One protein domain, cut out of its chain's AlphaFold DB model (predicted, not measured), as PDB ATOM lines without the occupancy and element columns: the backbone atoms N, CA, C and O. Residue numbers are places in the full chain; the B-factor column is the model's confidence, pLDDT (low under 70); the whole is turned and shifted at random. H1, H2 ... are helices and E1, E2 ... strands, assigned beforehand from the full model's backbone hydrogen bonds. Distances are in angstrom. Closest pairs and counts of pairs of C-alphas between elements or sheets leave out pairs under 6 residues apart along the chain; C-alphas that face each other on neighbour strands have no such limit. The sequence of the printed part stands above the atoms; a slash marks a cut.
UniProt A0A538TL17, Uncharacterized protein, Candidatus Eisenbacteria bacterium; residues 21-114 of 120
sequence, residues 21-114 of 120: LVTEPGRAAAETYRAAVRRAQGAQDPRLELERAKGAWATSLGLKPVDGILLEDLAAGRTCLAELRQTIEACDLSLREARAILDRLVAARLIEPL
ATOM      1  N   LEU A  21      68.629  44.142  63.941       95.12
ATOM      2  CA  LEU A  21      69.844  43.682  64.600       95.12
ATOM      3  C   LEU A  21      69.920  44.279  65.996       95.12
ATOM      4  O   LEU A  21      69.604  45.448  66.199       95.12
ATOM      5  N   VAL A  22      70.380  43.475  66.947       96.56
ATOM      6  CA  VAL A  22      70.748  43.963  68.275       96.56
ATOM      7  C   VAL A  22      72.166  44.510  68.206       96.56
ATOM      8  O   VAL A  22      73.090  43.793  67.810       96.56
ATOM      9  N   THR A  23      72.322  45.773  68.590       96.88
ATOM     10  CA  THR A  23      73.619  46.452  68.641       96.88
ATOM     11  C   THR A  23      74.426  45.963  69.846       96.88
ATOM     12  O   THR A  23      73.889  45.319  70.748       96.88
ATOM     13  N   GLU A  24      75.715  46.293  69.909       96.38
ATOM     14  CA  GLU A  24      76.544  45.941  71.070       96.38
ATOM     15  C   GLU A  24      75.996  46.526  72.395       96.38
ATOM     16  O   GLU A  24      75.811  45.764  73.350       96.38
ATOM     17  N   PRO A  25      75.590  47.816  72.462       96.56
ATOM     18  CA  PRO A  25      74.868  48.341  73.625       96.56
ATOM     19  C   PRO A  25      73.575  47.580  73.941       96.56
ATOM     20  O   PRO A  25      73.243  47.388  75.111       96.56
ATOM     21  N   GLY A  26      72.848  47.121  72.918       96.62
ATOM     22  CA  GLY A  26      71.641  46.313  73.088       96.62
ATOM     23  C   GLY A  26      71.904  44.962  73.742       96.62
ATOM     24  O   GLY A  26      71.146  44.557  74.625       96.62
ATOM     25  N   ARG A  27      72.995  44.285  73.367       97.00
ATOM     26  CA  ARG A  27      73.404  43.009  73.979       97.00
ATOM     27  C   ARG A  27      73.772  43.197  75.445       97.00
ATOM     28  O   ARG A  27      73.227  42.494  76.293       97.00
ATOM     29  N   ALA A  28      74.588  44.204  75.755       96.88
ATOM     30  CA  ALA A  28      74.945  44.539  77.133       96.88
ATOM     31  C   ALA A  28      73.711  44.912  77.982       96.88
ATOM     32  O   ALA A  28      73.573  44.487  79.135       96.88
ATOM     33  N   ALA A  29      72.765  45.663  77.406       97.19
ATOM     34  CA  ALA A  29      71.509  46.004  78.068       97.19
ATOM     35  C   ALA A  29      70.633  44.765  78.326       97.19
ATOM     36  O   ALA A  29      70.052  44.656  79.410       97.19
ATOM     37  N   ALA A  30      70.568  43.820  77.382       96.88
ATOM     38  CA  ALA A  30      69.856  42.552  77.545       96.88
ATOM     39  C   ALA A  30      70.492  41.668  78.631       96.88
ATOM     40  O   ALA A  30      69.788  41.086  79.456       96.88
ATOM     41  N   GLU A  31      71.822  41.591  78.680       96.62
ATOM     42  CA  GLU A  31      72.543  40.866  79.732       96.62
ATOM     43  C   GLU A  31      72.299  41.470  81.114       96.62
ATOM     44  O   GLU A  31      72.032  40.738  82.071       96.62
ATOM     45  N   THR A  32      72.313  42.800  81.209       96.19
ATOM     46  CA  THR A  32      72.005  43.519  82.451       96.19
ATOM     47  C   THR A  32      70.568  43.246  82.904       96.19
ATOM     48  O   THR A  32      70.338  42.976  84.083       96.19
ATOM     49  N   TYR A  33      69.607  43.236  81.973       96.19
ATOM     50  CA  TYR A  33      68.219  42.868  82.261       96.19
ATOM     51  C   TYR A  33      68.107  41.429  82.789       96.19
ATOM     52  O   TYR A  33      67.520  41.193  83.845       96.19
ATOM     53  N   ARG A  34      68.748  40.465  82.120       95.19
ATOM     54  CA  ARG A  34      68.795  39.056  82.557       95.19
ATOM     55  C   ARG A  34      69.412  38.897  83.941       95.19
ATOM     56  O   ARG A  34      68.921  38.118  84.758       95.19
ATOM     57  N   ALA A  35      70.495  39.620  84.217       94.50
ATOM     58  CA  ALA A  35      71.142  39.612  85.522       94.50
ATOM     59  C   ALA A  35      70.219  40.169  86.616       94.50
ATOM     60  O   ALA A  35      70.138  39.574  87.690       94.50
ATOM     61  N   ALA A  36      69.481  41.247  86.329       93.62
ATOM     62  CA  ALA A  36      68.477  41.806  87.231       93.62
ATOM     63  C   ALA A  36      67.370  40.791  87.560       93.62
ATOM     64  O   ALA A  36      67.067  40.579  88.735       93.62
ATOM     65  N   VAL A  37      66.828  40.104  86.546       92.50
ATOM     66  CA  VAL A  37      65.806  39.058  86.736       92.50
ATOM     67  C   VAL A  37      66.334  37.919  87.611       92.50
ATOM     68  O   VAL A  37      65.691  37.552  88.593       92.50
ATOM     69  N   ARG A  38      67.528  37.390  87.308       94.25
ATOM     70  CA  ARG A  38      68.140  36.300  88.090       94.25
ATOM     71  C   ARG A  38      68.446  36.706  89.529       94.25
ATOM     72  O   ARG A  38      68.229  35.921  90.444       94.25
ATOM     73  N   ARG A  39      68.939  37.928  89.747       91.75
ATOM     74  CA  ARG A  39      69.240  38.435  91.092       91.75
ATOM     75  C   ARG A  39      67.978  38.540  91.945       91.75
ATOM     76  O   ARG A  39      68.008  38.140  93.104       91.75
ATOM     77  N   ALA A  40      66.883  39.036  91.371       92.94
ATOM     78  CA  ALA A  40      65.617  39.164  92.080       92.94
ATOM     79  C   ALA A  40      65.057  37.808  92.543       92.94
ATOM     80  O   ALA A  40      64.504  37.720  93.632       92.94
ATOM     81  N   GLN A  41      65.262  36.733  91.774       90.38
ATOM     82  CA  GLN A  41      64.806  35.384  92.145       90.38
ATOM     83  C   GLN A  41      65.416  34.865  93.459       90.38
ATOM     84  O   GLN A  41      64.790  34.053  94.130       90.38
ATOM     85  N   GLY A  42      66.615  35.325  93.829       90.12
ATOM     86  CA  GLY A  42      67.285  34.946  95.079       90.12
ATOM     87  C   GLY A  42      66.978  35.858  96.272       90.12
ATOM     88  O   GLY A  42      67.569  35.676  97.334       90.12
ATOM     89  N   ALA A  43      66.121  36.867  96.105       93.12
ATOM     90  CA  ALA A  43      65.803  37.828  97.156       93.12
ATOM     91  C   ALA A  43      64.749  37.292  98.139       93.12
ATOM     92  O   ALA A  43      63.978  36.388  97.830       93.12
ATOM     93  N   GLN A  44      64.683  37.907  99.323       90.56
ATOM     94  CA  GLN A  44      63.663  37.597 100.329       90.56
ATOM     95  C   GLN A  44      62.241  37.943  99.847       90.56
ATOM     96  O   GLN A  44      61.298  37.230 100.177       90.56
ATOM     97  N   ASP A  45      62.099  39.004  99.044       94.06
ATOM     98  CA  ASP A  45      60.873  39.343  98.308       94.06
ATOM     99  C   ASP A  45      61.192  39.443  96.804       94.06
ATOM    100  O   ASP A  45      61.578  40.513  96.310       94.06
ATOM    101  N   PRO A  46      61.065  38.330  96.058       93.12
ATOM    102  CA  PRO A  46      61.430  38.293  94.647       93.12
ATOM    103  C   PRO A  46      60.613  39.234  93.768       93.12
ATOM    104  O   PRO A  46      61.125  39.739  92.770       93.12
ATOM    105  N   ARG A  47      59.343  39.481  94.112       93.00
ATOM    106  CA  ARG A  47      58.462  40.315  93.288       93.00
ATOM    107  C   ARG A  47      58.853  41.779  93.412       93.00
ATOM    108  O   ARG A  47      59.016  42.449  92.393       93.00
ATOM    109  N   LEU A  48      59.028  42.261  94.640       94.31
ATOM    110  CA  LEU A  48      59.425  43.644  94.882       94.31
ATOM    111  C   LEU A  48      60.811  43.942  94.297       94.31
ATOM    112  O   LEU A  48      60.995  44.970  93.640       94.31
ATOM    113  N   GLU A  49      61.772  43.035  94.490       95.19
ATOM    114  CA  GLU A  49      63.126  43.214  93.961       95.19
ATOM    115  C   GLU A  49      63.142  43.175  92.428       95.19
ATOM    116  O   GLU A  49      63.853  43.962  91.802       95.19
ATOM    117  N   LEU A  50      62.317  42.325  91.804       93.75
ATOM    118  CA  LEU A  50      62.201  42.264  90.348       93.75
ATOM    119  C   LEU A  50      61.671  43.577  89.770       93.75
ATOM    120  O   LEU A  50      62.266  44.114  88.834       93.75
ATOM    121  N   GLU A  51      60.586  44.113  90.333       94.81
ATOM    122  CA  GLU A  51      60.013  45.389  89.889       94.81
ATOM    123  C   GLU A  51      61.014  46.537  90.053       94.81
ATOM    124  O   GLU A  51      61.220  47.332  89.132       94.81
ATOM    125  N   ARG A  52      61.720  46.578  91.189       95.31
ATOM    126  CA  ARG A  52      62.766  47.574  91.443       95.31
ATOM    127  C   ARG A  52      63.911  47.466  90.438       95.31
ATOM    128  O   ARG A  52      64.340  48.484  89.892       95.31
ATOM    129  N   ALA A  53      64.407  46.258  90.190       95.19
ATOM    130  CA  ALA A  53      65.549  46.036  89.313       95.19
ATOM    131  C   ALA A  53      65.204  46.335  87.845       95.19
ATOM    132  O   ALA A  53      65.973  47.016  87.161       95.19
ATOM    133  N   LYS A  54      64.017  45.919  87.375       95.19
ATOM    134  CA  LYS A  54      63.521  46.288  86.039       95.19
ATOM    135  C   LYS A  54      63.285  47.794  85.916       95.19
ATOM    136  O   LYS A  54      63.599  48.365  84.873       95.19
ATOM    137  N   GLY A  55      62.768  48.433  86.966       95.81
ATOM    138  CA  GLY A  55      62.605  49.884  87.048       95.81
ATOM    139  C   GLY A  55      63.931  50.623  86.885       95.81
ATOM    140  O   GLY A  55      64.057  51.465  86.001       95.81
ATOM    141  N   ALA A  56      64.946  50.254  87.668       95.50
ATOM    142  CA  ALA A  56      66.273  50.866  87.605       95.50
ATOM    143  C   ALA A  56      66.938  50.687  86.229       95.50
ATOM    144  O   ALA A  56      67.450  51.654  85.659       95.50
ATOM    145  N   TRP A  57      66.876  49.472  85.672       96.50
ATOM    146  CA  TRP A  57      67.355  49.182  84.318       96.50
ATOM    147  C   TRP A  57      66.678  50.091  83.286       96.50
ATOM    148  O   TRP A  57      67.354  50.781  82.521       96.50
ATOM    149  N   ALA A  58      65.346  50.163  83.321       95.50
ATOM    150  CA  ALA A  58      64.564  50.949  82.379       95.50
ATOM    151  C   ALA A  58      64.876  52.448  82.482       95.50
ATOM    152  O   ALA A  58      65.143  53.094  81.467       95.50
ATOM    153  N   THR A  59      64.922  52.996  83.701       95.06
ATOM    154  CA  THR A  59      65.252  54.408  83.941       95.06
ATOM    155  C   THR A  59      66.630  54.771  83.396       95.06
ATOM    156  O   THR A  59      66.765  55.816  82.763       95.06
ATOM    157  N   SER A  60      67.636  53.907  83.576       93.50
ATOM    158  CA  SER A  60      69.002  54.172  83.098       93.50
ATOM    159  C   SER A  60      69.118  54.279  81.570       93.50
ATOM    160  O   SER A  60      70.026  54.938  81.070       93.50
ATOM    161  N   LEU A  61      68.179  53.672  80.836       92.94
ATOM    162  CA  LEU A  61      68.162  53.617  79.370       92.94
ATOM    163  C   LEU A  61      67.061  54.491  78.744       92.94
ATOM    164  O   LEU A  61      66.929  54.523  77.522       92.94
ATOM    165  N   GLY A  62      66.251  55.183  79.555       92.25
ATOM    166  CA  GLY A  62      65.082  55.927  79.071       92.25
ATOM    167  C   GLY A  62      63.974  55.028  78.501       92.25
ATOM    168  O   GLY A  62      63.237  55.443  77.607       92.25
ATOM    169  N   LEU A  63      63.872  53.796  78.999       94.50
ATOM    170  CA  LEU A  63      62.932  52.764  78.559       94.50
ATOM    171  C   LEU A  63      61.816  52.532  79.587       94.50
ATOM    172  O   LEU A  63      61.769  53.154  80.650       94.50
ATOM    173  N   LYS A  64      60.916  51.596  79.276       94.38
ATOM    174  CA  LYS A  64      59.971  51.003  80.232       94.38
ATOM    175  C   LYS A  64      60.459  49.618  80.687       94.38
ATOM    176  O   LYS A  64      61.050  48.903  79.883       94.38
ATOM    177  N   PRO A  65      60.140  49.176  81.918       93.44
ATOM    178  CA  PRO A  65      60.484  47.837  82.428       93.44
ATOM    179  C   PRO A  65      60.130  46.667  81.496       93.44
ATOM    180  O   PRO A  65      60.855  45.672  81.426       93.44
ATOM    181  N   VAL A  66      59.013  46.793  80.775       92.19
ATOM    182  CA  VAL A  66      58.503  45.790  79.829       92.19
ATOM    183  C   VAL A  66      59.340  45.689  78.549       92.19
ATOM    184  O   VAL A  66      59.375  44.634  77.923       92.19
ATOM    185  N   ASP A  67      60.075  46.745  78.186       94.81
ATOM    186  CA  ASP A  67      60.870  46.795  76.952       94.81
ATOM    187  C   ASP A  67      61.999  45.755  76.970       94.81
ATOM    188  O   ASP A  67      62.392  45.234  75.925       94.81
ATOM    189  N   GLY A  68      62.485  45.419  78.170       94.06
ATOM    190  CA  GLY A  68      63.551  44.441  78.371       94.06
ATOM    191  C   GLY A  68      63.170  43.028  77.941       94.06
ATOM    192  O   GLY A  68      64.044  42.285  77.512       94.06
ATOM    193  N   ILE A  69      61.876  42.685  77.967       93.75
ATOM    194  CA  ILE A  69      61.391  41.360  77.562       93.75
ATOM    195  C   ILE A  69      61.622  41.144  76.061       93.75
ATOM    196  O   ILE A  69      62.205  40.143  75.655       93.75
ATOM    197  N   LEU A  70      61.220  42.107  75.221       94.50
ATOM    198  CA  LEU A  70      61.439  41.982  73.777       94.50
ATOM    199  C   LEU A  70      62.915  42.155  73.411       94.50
ATOM    200  O   LEU A  70      63.390  41.490  72.493       94.50
ATOM    201  N   LEU A  71      63.657  43.008  74.128       96.38
ATOM    202  CA  LEU A  71      65.099  43.144  73.918       96.38
ATOM    203  C   LEU A  71      65.844  41.833  74.218       96.38
ATOM    204  O   LEU A  71      66.738  41.455  73.465       96.38
ATOM    205  N   GLU A  72      65.468  41.129  75.287       95.69
ATOM    206  CA  GLU A  72      66.031  39.826  75.637       95.69
ATOM    207  C   GLU A  72      65.816  38.789  74.528       95.69
ATOM    208  O   GLU A  72      66.757  38.073  74.174       95.69
ATOM    209  N   ASP A  73      64.610  38.716  73.968       94.56
ATOM    210  CA  ASP A  73      64.304  37.785  72.881       94.56
ATOM    211  C   ASP A  73      65.034  38.132  71.584       94.56
ATOM    212  O   ASP A  73      65.525  37.240  70.886       94.56
ATOM    213  N   LEU A  74      65.143  39.425  71.266       94.81
ATOM    214  CA  LEU A  74      65.935  39.876  70.126       94.81
ATOM    215  C   LEU A  74      67.413  39.502  70.317       94.81
ATOM    216  O   LEU A  74      68.063  38.988  69.406       94.81
ATOM    217  N   ALA A  75      67.945  39.677  71.529       94.38
ATOM    218  CA  ALA A  75      69.316  39.291  71.862       94.38
ATOM    219  C   ALA A  75      69.525  37.767  71.850       94.38
ATOM    220  O   ALA A  75      70.645  37.309  71.619       94.38
ATOM    221  N   ALA A  76      68.466  36.980  72.070       92.94
ATOM    222  CA  ALA A  76      68.464  35.520  71.937       92.94
ATOM    223  C   ALA A  76      68.408  35.033  70.473       92.94
ATOM    224  O   ALA A  76      68.445  33.828  70.234       92.94
ATOM    225  N   GLY A  77      68.356  35.947  69.497       89.31
ATOM    226  CA  GLY A  77      68.446  35.632  68.070       89.31
ATOM    227  C   GLY A  77      67.140  35.786  67.300       89.31
ATOM    228  O   GLY A  77      67.142  35.575  66.087       89.31
ATOM    229  N   ARG A  78      66.039  36.185  67.953       91.25
ATOM    230  CA  ARG A  78      64.841  36.607  67.218       91.25
ATOM    231  C   ARG A  78      65.126  37.928  66.518       91.25
ATOM    232  O   ARG A  78      65.847  38.778  67.027       91.25
ATOM    233  N   THR A  79      64.549  38.116  65.345       91.06
ATOM    234  CA  THR A  79      64.876  39.258  64.485       91.06
ATOM    235  C   THR A  79      63.666  40.097  64.122       91.06
ATOM    236  O   THR A  79      63.845  41.232  63.695       91.06
ATOM    237  N   CYS A  80      62.436  39.597  64.281       89.31
ATOM    238  CA  CYS A  80      61.234  40.305  63.834       89.31
ATOM    239  C   CYS A  80      60.003  40.070  64.725       89.31
ATOM    240  O   CYS A  80      59.947  39.132  65.518       89.31
ATOM    241  N   LEU A  81      58.972  40.909  64.556       87.62
ATOM    242  CA  LEU A  81      57.703  40.813  65.295       87.62
ATOM    243  C   LEU A  81      57.002  39.457  65.126       87.62
ATOM    244  O   LEU A  81      56.381  38.974  66.067       87.62
ATOM    245  N   ALA A  82      57.098  38.839  63.945       87.62
ATOM    246  CA  ALA A  82      56.506  37.525  63.699       87.62
ATOM    247  C   ALA A  82      57.133  36.430  64.583       87.62
ATOM    248  O   ALA A  82      56.419  35.560  65.076       87.62
ATOM    249  N   GLU A  83      58.443  36.502  64.829       89.62
ATOM    250  CA  GLU A  83      59.163  35.585  65.723       89.62
ATOM    251  C   GLU A  83      58.911  35.916  67.203       89.62
ATOM    252  O   GLU A  83      58.898  35.028  68.053       89.62
ATOM    253  N   LEU A  84      58.645  37.185  67.524       89.81
ATOM    254  CA  LEU A  84      58.294  37.638  68.875       89.81
ATOM    255  C   LEU A  84      56.844  37.319  69.275       89.81
ATOM    256  O   LEU A  84      56.484  37.530  70.429       89.81
ATOM    257  N   ARG A  85      56.011  36.788  68.364       88.56
ATOM    258  CA  ARG A  85      54.569  36.581  68.594       88.56
ATOM    259  C   ARG A  85      54.261  35.816  69.882       88.56
ATOM    260  O   ARG A  85      53.418  36.258  70.648       88.56
ATOM    261  N   GLN A  86      54.969  34.717  70.143       88.19
ATOM    262  CA  GLN A  86      54.747  33.918  71.357       88.19
ATOM    263  C   GLN A  86      54.989  34.725  72.636       88.19
ATOM    264  O   GLN A  86      54.268  34.572  73.612       88.19
ATOM    265  N   THR A  87      55.985  35.607  72.628       90.31
ATOM    266  CA  THR A  87      56.316  36.457  73.777       90.31
ATOM    267  C   THR A  87      55.290  37.563  73.950       90.31
ATOM    268  O   THR A  87      54.882  37.860  75.065       90.31
ATOM    269  N   ILE A  88      54.848  38.147  72.837       89.06
ATOM    270  CA  ILE A  88      53.782  39.149  72.815       89.06
ATOM    271  C   ILE A  88      52.512  38.563  73.446       89.06
ATOM    272  O   ILE A  88      51.949  39.174  74.345       89.06
ATOM    273  N   GLU A  89      52.121  37.350  73.048       89.75
ATOM    274  CA  GLU A  89      50.967  36.637  73.610       89.75
ATOM    275  C   GLU A  89      51.181  36.261  75.088       89.75
ATOM    276  O   GLU A  89      50.311  36.511  75.917       89.75
ATOM    277  N   ALA A  90      52.348  35.717  75.450       90.12
ATOM    278  CA  ALA A  90      52.647  35.305  76.824       90.12
ATOM    279  C   ALA A  90      52.723  36.477  77.817       90.12
ATOM    280  O   ALA A  90      52.494  36.291  79.012       90.12
ATOM    281  N   CYS A  91      53.070  37.672  77.340       88.50
ATOM    282  CA  CYS A  91      53.143  38.891  78.142       88.50
ATOM    283  C   CYS A  91      51.899  39.782  78.015       88.50
ATOM    284  O   CYS A  91      51.941  40.910  78.500       88.50
ATOM    285  N   ASP A  92      50.831  39.291  77.372       90.12
ATOM    286  CA  ASP A  92      49.577  40.020  77.125       90.12
ATOM    287  C   ASP A  92      49.797  41.404  76.482       90.12
ATOM    288  O   ASP A  92      49.150  42.399  76.803       90.12
ATOM    289  N   LEU A  93      50.772  41.480  75.573       88.38
ATOM    290  CA  LEU A  93      51.087  42.694  74.833       88.38
ATOM    291  C   LEU A  93      50.235  42.762  73.570       88.38
ATOM    292  O   LEU A  93      50.161  41.822  72.777       88.38
ATOM    293  N   SER A  94      49.667  43.927  73.295       89.25
ATOM    294  CA  SER A  94      49.091  44.202  71.984       89.25
ATOM    295  C   SER A  94      50.188  44.380  70.925       89.25
ATOM    296  O   SER A  94      51.316  44.803  71.199       89.25
ATOM    297  N   LEU A  95      49.840  44.169  69.652       84.50
ATOM    298  CA  LEU A  95      50.752  44.458  68.536       84.50
ATOM    299  C   LEU A  95      51.194  45.935  68.515       84.50
ATOM    300  O   LEU A  95      52.313  46.249  68.103       84.50
ATOM    301  N   ARG A  96      50.325  46.850  68.962       86.56
ATOM    302  CA  ARG A  96      50.645  48.278  69.095       86.56
ATOM    303  C   ARG A  96      51.730  48.500  70.146       86.56
ATOM    304  O   ARG A  96      52.672  49.246  69.883       86.56
ATOM    305  N   GLU A  97      51.628  47.846  71.299       90.25
ATOM    306  CA  GLU A  97      52.636  47.936  72.359       90.25
ATOM    307  C   GLU A  97      53.964  47.331  71.924       90.25
ATOM    308  O   GLU A  97      54.995  47.974  72.105       90.25
ATOM    309  N   ALA A  98      53.942  46.169  71.268       90.81
ATOM    310  CA  ALA A  98      55.148  45.544  70.731       90.81
ATOM    311  C   ALA A  98      55.886  46.470  69.749       90.81
ATOM    312  O   ALA A  98      57.098  46.656  69.852       90.81
ATOM    313  N   ARG A  99      55.161  47.127  68.836       91.25
ATOM    314  CA  ARG A  99      55.755  48.122  67.929       91.25
ATOM    315  C   ARG A  99      56.303  49.342  68.672       91.25
ATOM    316  O   ARG A  99      57.394  49.798  68.352       91.25
ATOM    317  N   ALA A 100      55.591  49.832  69.686       91.44
ATOM    318  CA  ALA A 100      56.058  50.951  70.498       91.44
ATOM    319  C   ALA A 100      57.321  50.597  71.308       91.44
ATOM    320  O   ALA A 100      58.153  51.470  71.551       91.44
ATOM    321  N   ILE A 101      57.468  49.341  71.743       93.88
ATOM    322  CA  ILE A 101      58.701  48.838  72.364       93.88
ATOM    323  C   ILE A 101      59.844  48.893  71.348       93.88
ATOM    324  O   ILE A 101      60.883  49.473  71.650       93.88
ATOM    325  N   LEU A 102      59.645  48.365  70.135       93.12
ATOM    326  CA  LEU A 102      60.665  48.416  69.081       93.12
ATOM    327  C   LEU A 102      61.093  49.852  68.763       93.12
ATOM    328  O   LEU A 102      62.289  50.114  68.671       93.12
ATOM    329  N   ASP A 103      60.151  50.797  68.688       92.06
ATOM    330  CA  ASP A 103      60.469  52.219  68.508       92.06
ATOM    331  C   ASP A 103      61.365  52.767  69.617       92.06
ATOM    332  O   ASP A 103      62.344  53.458  69.336       92.06
ATOM    333  N   ARG A 104      61.063  52.446  70.882       93.69
ATOM    334  CA  ARG A 104      61.889  52.875  72.020       93.69
ATOM    335  C   ARG A 104      63.278  52.246  71.981       93.69
ATOM    336  O   ARG A 104      64.257  52.950  72.212       93.69
ATOM    337  N   LEU A 105      63.384  50.964  71.633       95.06
ATOM    338  CA  LEU A 105      64.672  50.274  71.503       95.06
ATOM    339  C   LEU A 105      65.522  50.847  70.356       95.06
ATOM    340  O   LEU A 105      66.734  51.001  70.518       95.06
ATOM    341  N   VAL A 106      64.900  51.216  69.229       94.06
ATOM    342  CA  VAL A 106      65.569  51.915  68.118       94.06
ATOM    343  C   VAL A 106      66.008  53.317  68.549       94.06
ATOM    344  O   VAL A 106      67.154  53.703  68.320       94.06
ATOM    345  N   ALA A 107      65.134  54.077  69.215       92.06
ATOM    346  CA  ALA A 107      65.451  55.420  69.705       92.06
ATOM    347  C   ALA A 107      66.602  55.409  70.728       92.06
ATOM    348  O   ALA A 107      67.461  56.293  70.697       92.06
ATOM    349  N   ALA A 108      66.662  54.379  71.576       94.19
ATOM    350  CA  ALA A 108      67.748  54.130  72.523       94.19
ATOM    351  C   ALA A 108      69.008  53.515  71.876       94.19
ATOM    352  O   ALA A 108      69.991  53.266  72.574       94.19
ATOM    353  N   ARG A 109      69.009  53.280  70.554       95.25
ATOM    354  CA  ARG A 109      70.114  52.673  69.781       95.25
ATOM    355  C   ARG A 109      70.526  51.275  70.258       95.25
ATOM    356  O   ARG A 109      71.669  50.858  70.065       95.25
ATOM    357  N   LEU A 110      69.599  50.545  70.870       96.25
ATOM    358  CA  LEU A 110      69.812  49.168  71.329       96.25
ATOM    359  C   LEU A 110      69.545  48.151  70.218       96.25
ATOM    360  O   LEU A 110      70.095  47.052  70.223       96.25
ATOM    361  N   ILE A 111      68.709  48.526  69.253       95.88
ATOM    362  CA  ILE A 111      68.475  47.754  68.039       95.88
ATOM    363  C   ILE A 111      68.498  48.681  66.825       95.88
ATOM    364  O   ILE A 111      68.240  49.880  66.938       95.88
ATOM    365  N   GLU A 112      68.754  48.113  65.657       93.94
ATOM    366  CA  GLU A 112      68.737  48.819  64.381       93.94
ATOM    367  C   GLU A 112      67.933  48.032  63.336       93.94
ATOM    368  O   GLU A 112      68.030  46.806  63.278       93.94
ATOM    369  N   PRO A 113      67.101  48.691  62.512       92.12
ATOM    370  CA  PRO A 113      66.380  48.016  61.440       92.12
ATOM    371  C   PRO A 113      67.337  47.655  60.291       92.12
ATOM    372  O   PRO A 113      68.053  48.517  59.786       92.12
ATOM    373  N   LEU A 114      67.310  46.397  59.839       85.62
ATOM    374  CA  LEU A 114      68.179  45.903  58.756       85.62
ATOM    375  C   LEU A 114      67.818  46.446  57.375       85.62
ATOM    376  O   LEU A 114      68.682  46.675  56.536       85.62
TER     377      LEU A 114
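What this domain is: This is residues 21 to 114 of the 120 residues of an uncharacterized protein of Candidatus Eisenbacteria bacterium (UniProt A0A538TL17). A long helical hairpin, H1 and H2, reaches toward one end of an elongated model, and at its other end the short helix H3 sits in the middle, between the first part of H1 and the crossing helix H5. The small helix H4 lies at the edge near H3 and H5, and the short strand E1 brings the last printed residues back beside the first ones. The printed part has 94 residues, with five named helices and one named strand in the order H1, H2, H3, H4, H5, E1, and its class is mostly helix. It is compact, with a radius of gyration of the C-alphas of 12.8 A, and spans 42 by 27 by 21 A.

How they stand to each other: The longest helix, H1, residues 24 to 41, forms a helical hairpin with H2, residues 46 to 61. They touch at a shallow tilt of 19 degrees and run opposite ways; their closest C-alphas, those of Ala 40 and Leu 50, are 4.9 A apart. With residues 26 to 34 alone, H1 touches H3, residues 67 to 75, at a steep tilt of 63 degrees, opposite ways; the closest C-alphas are those of Ala 30 and Glu 72, 5.1 A apart. H3 is the hub, touching three helices. H2 only just touches it, with residues 54 to 58 alone and 3 pairs of C-alphas within 8 A, the closest being Ala 58 and Gly 68 at 7.7 A. H3 also touches H5, residues 95 to 107, about perpendicular at 76 degrees, with the C-alphas of Asp 67 and Ile 101 closest at 5.5 A. The helix packing is mostly crossed: of these four touching pairs, one is at a shallow tilt. H4, residues 85 to 90, is close to H3 but not clearly touching it, the closest C-alphas being those of Leu 70 and Thr 87 at 7.5 A. E1, residues 111 to 113, pairs with no named strand, but its residues 111 to 112 pair antiparallel with residues 21 to 22. In H1, H2, H3, H4 and H5 every O i to N i+4 pair is within hydrogen-bond range.

Where its parts are: H1 begins at C-alpha 24 at (76.544, 45.941, 71.070) and is 26.3 A long from first to last C-alpha. H2 measures 22.7 A, H3 12.4 A, H4 8.5 A and H5 18.4 A. H5 ends at C-alpha 107 at (65.451, 55.420, 69.705). E1, 6.9 A long, ends at C-alpha 113 at (66.380, 48.016, 61.440).

The domain as a whole: The two C-alphas farthest apart, those of Gln 44 and Leu 114, are 42.6 A apart, while those of Leu 21 and Leu 114, the first and last printed, are 6.5 A apart. The printed part has no cut. The link from H3 to H4 is short, and the other links between named elements are tight. The mean pLDDT of the printed part is 93.0, and no printed residue is under 70.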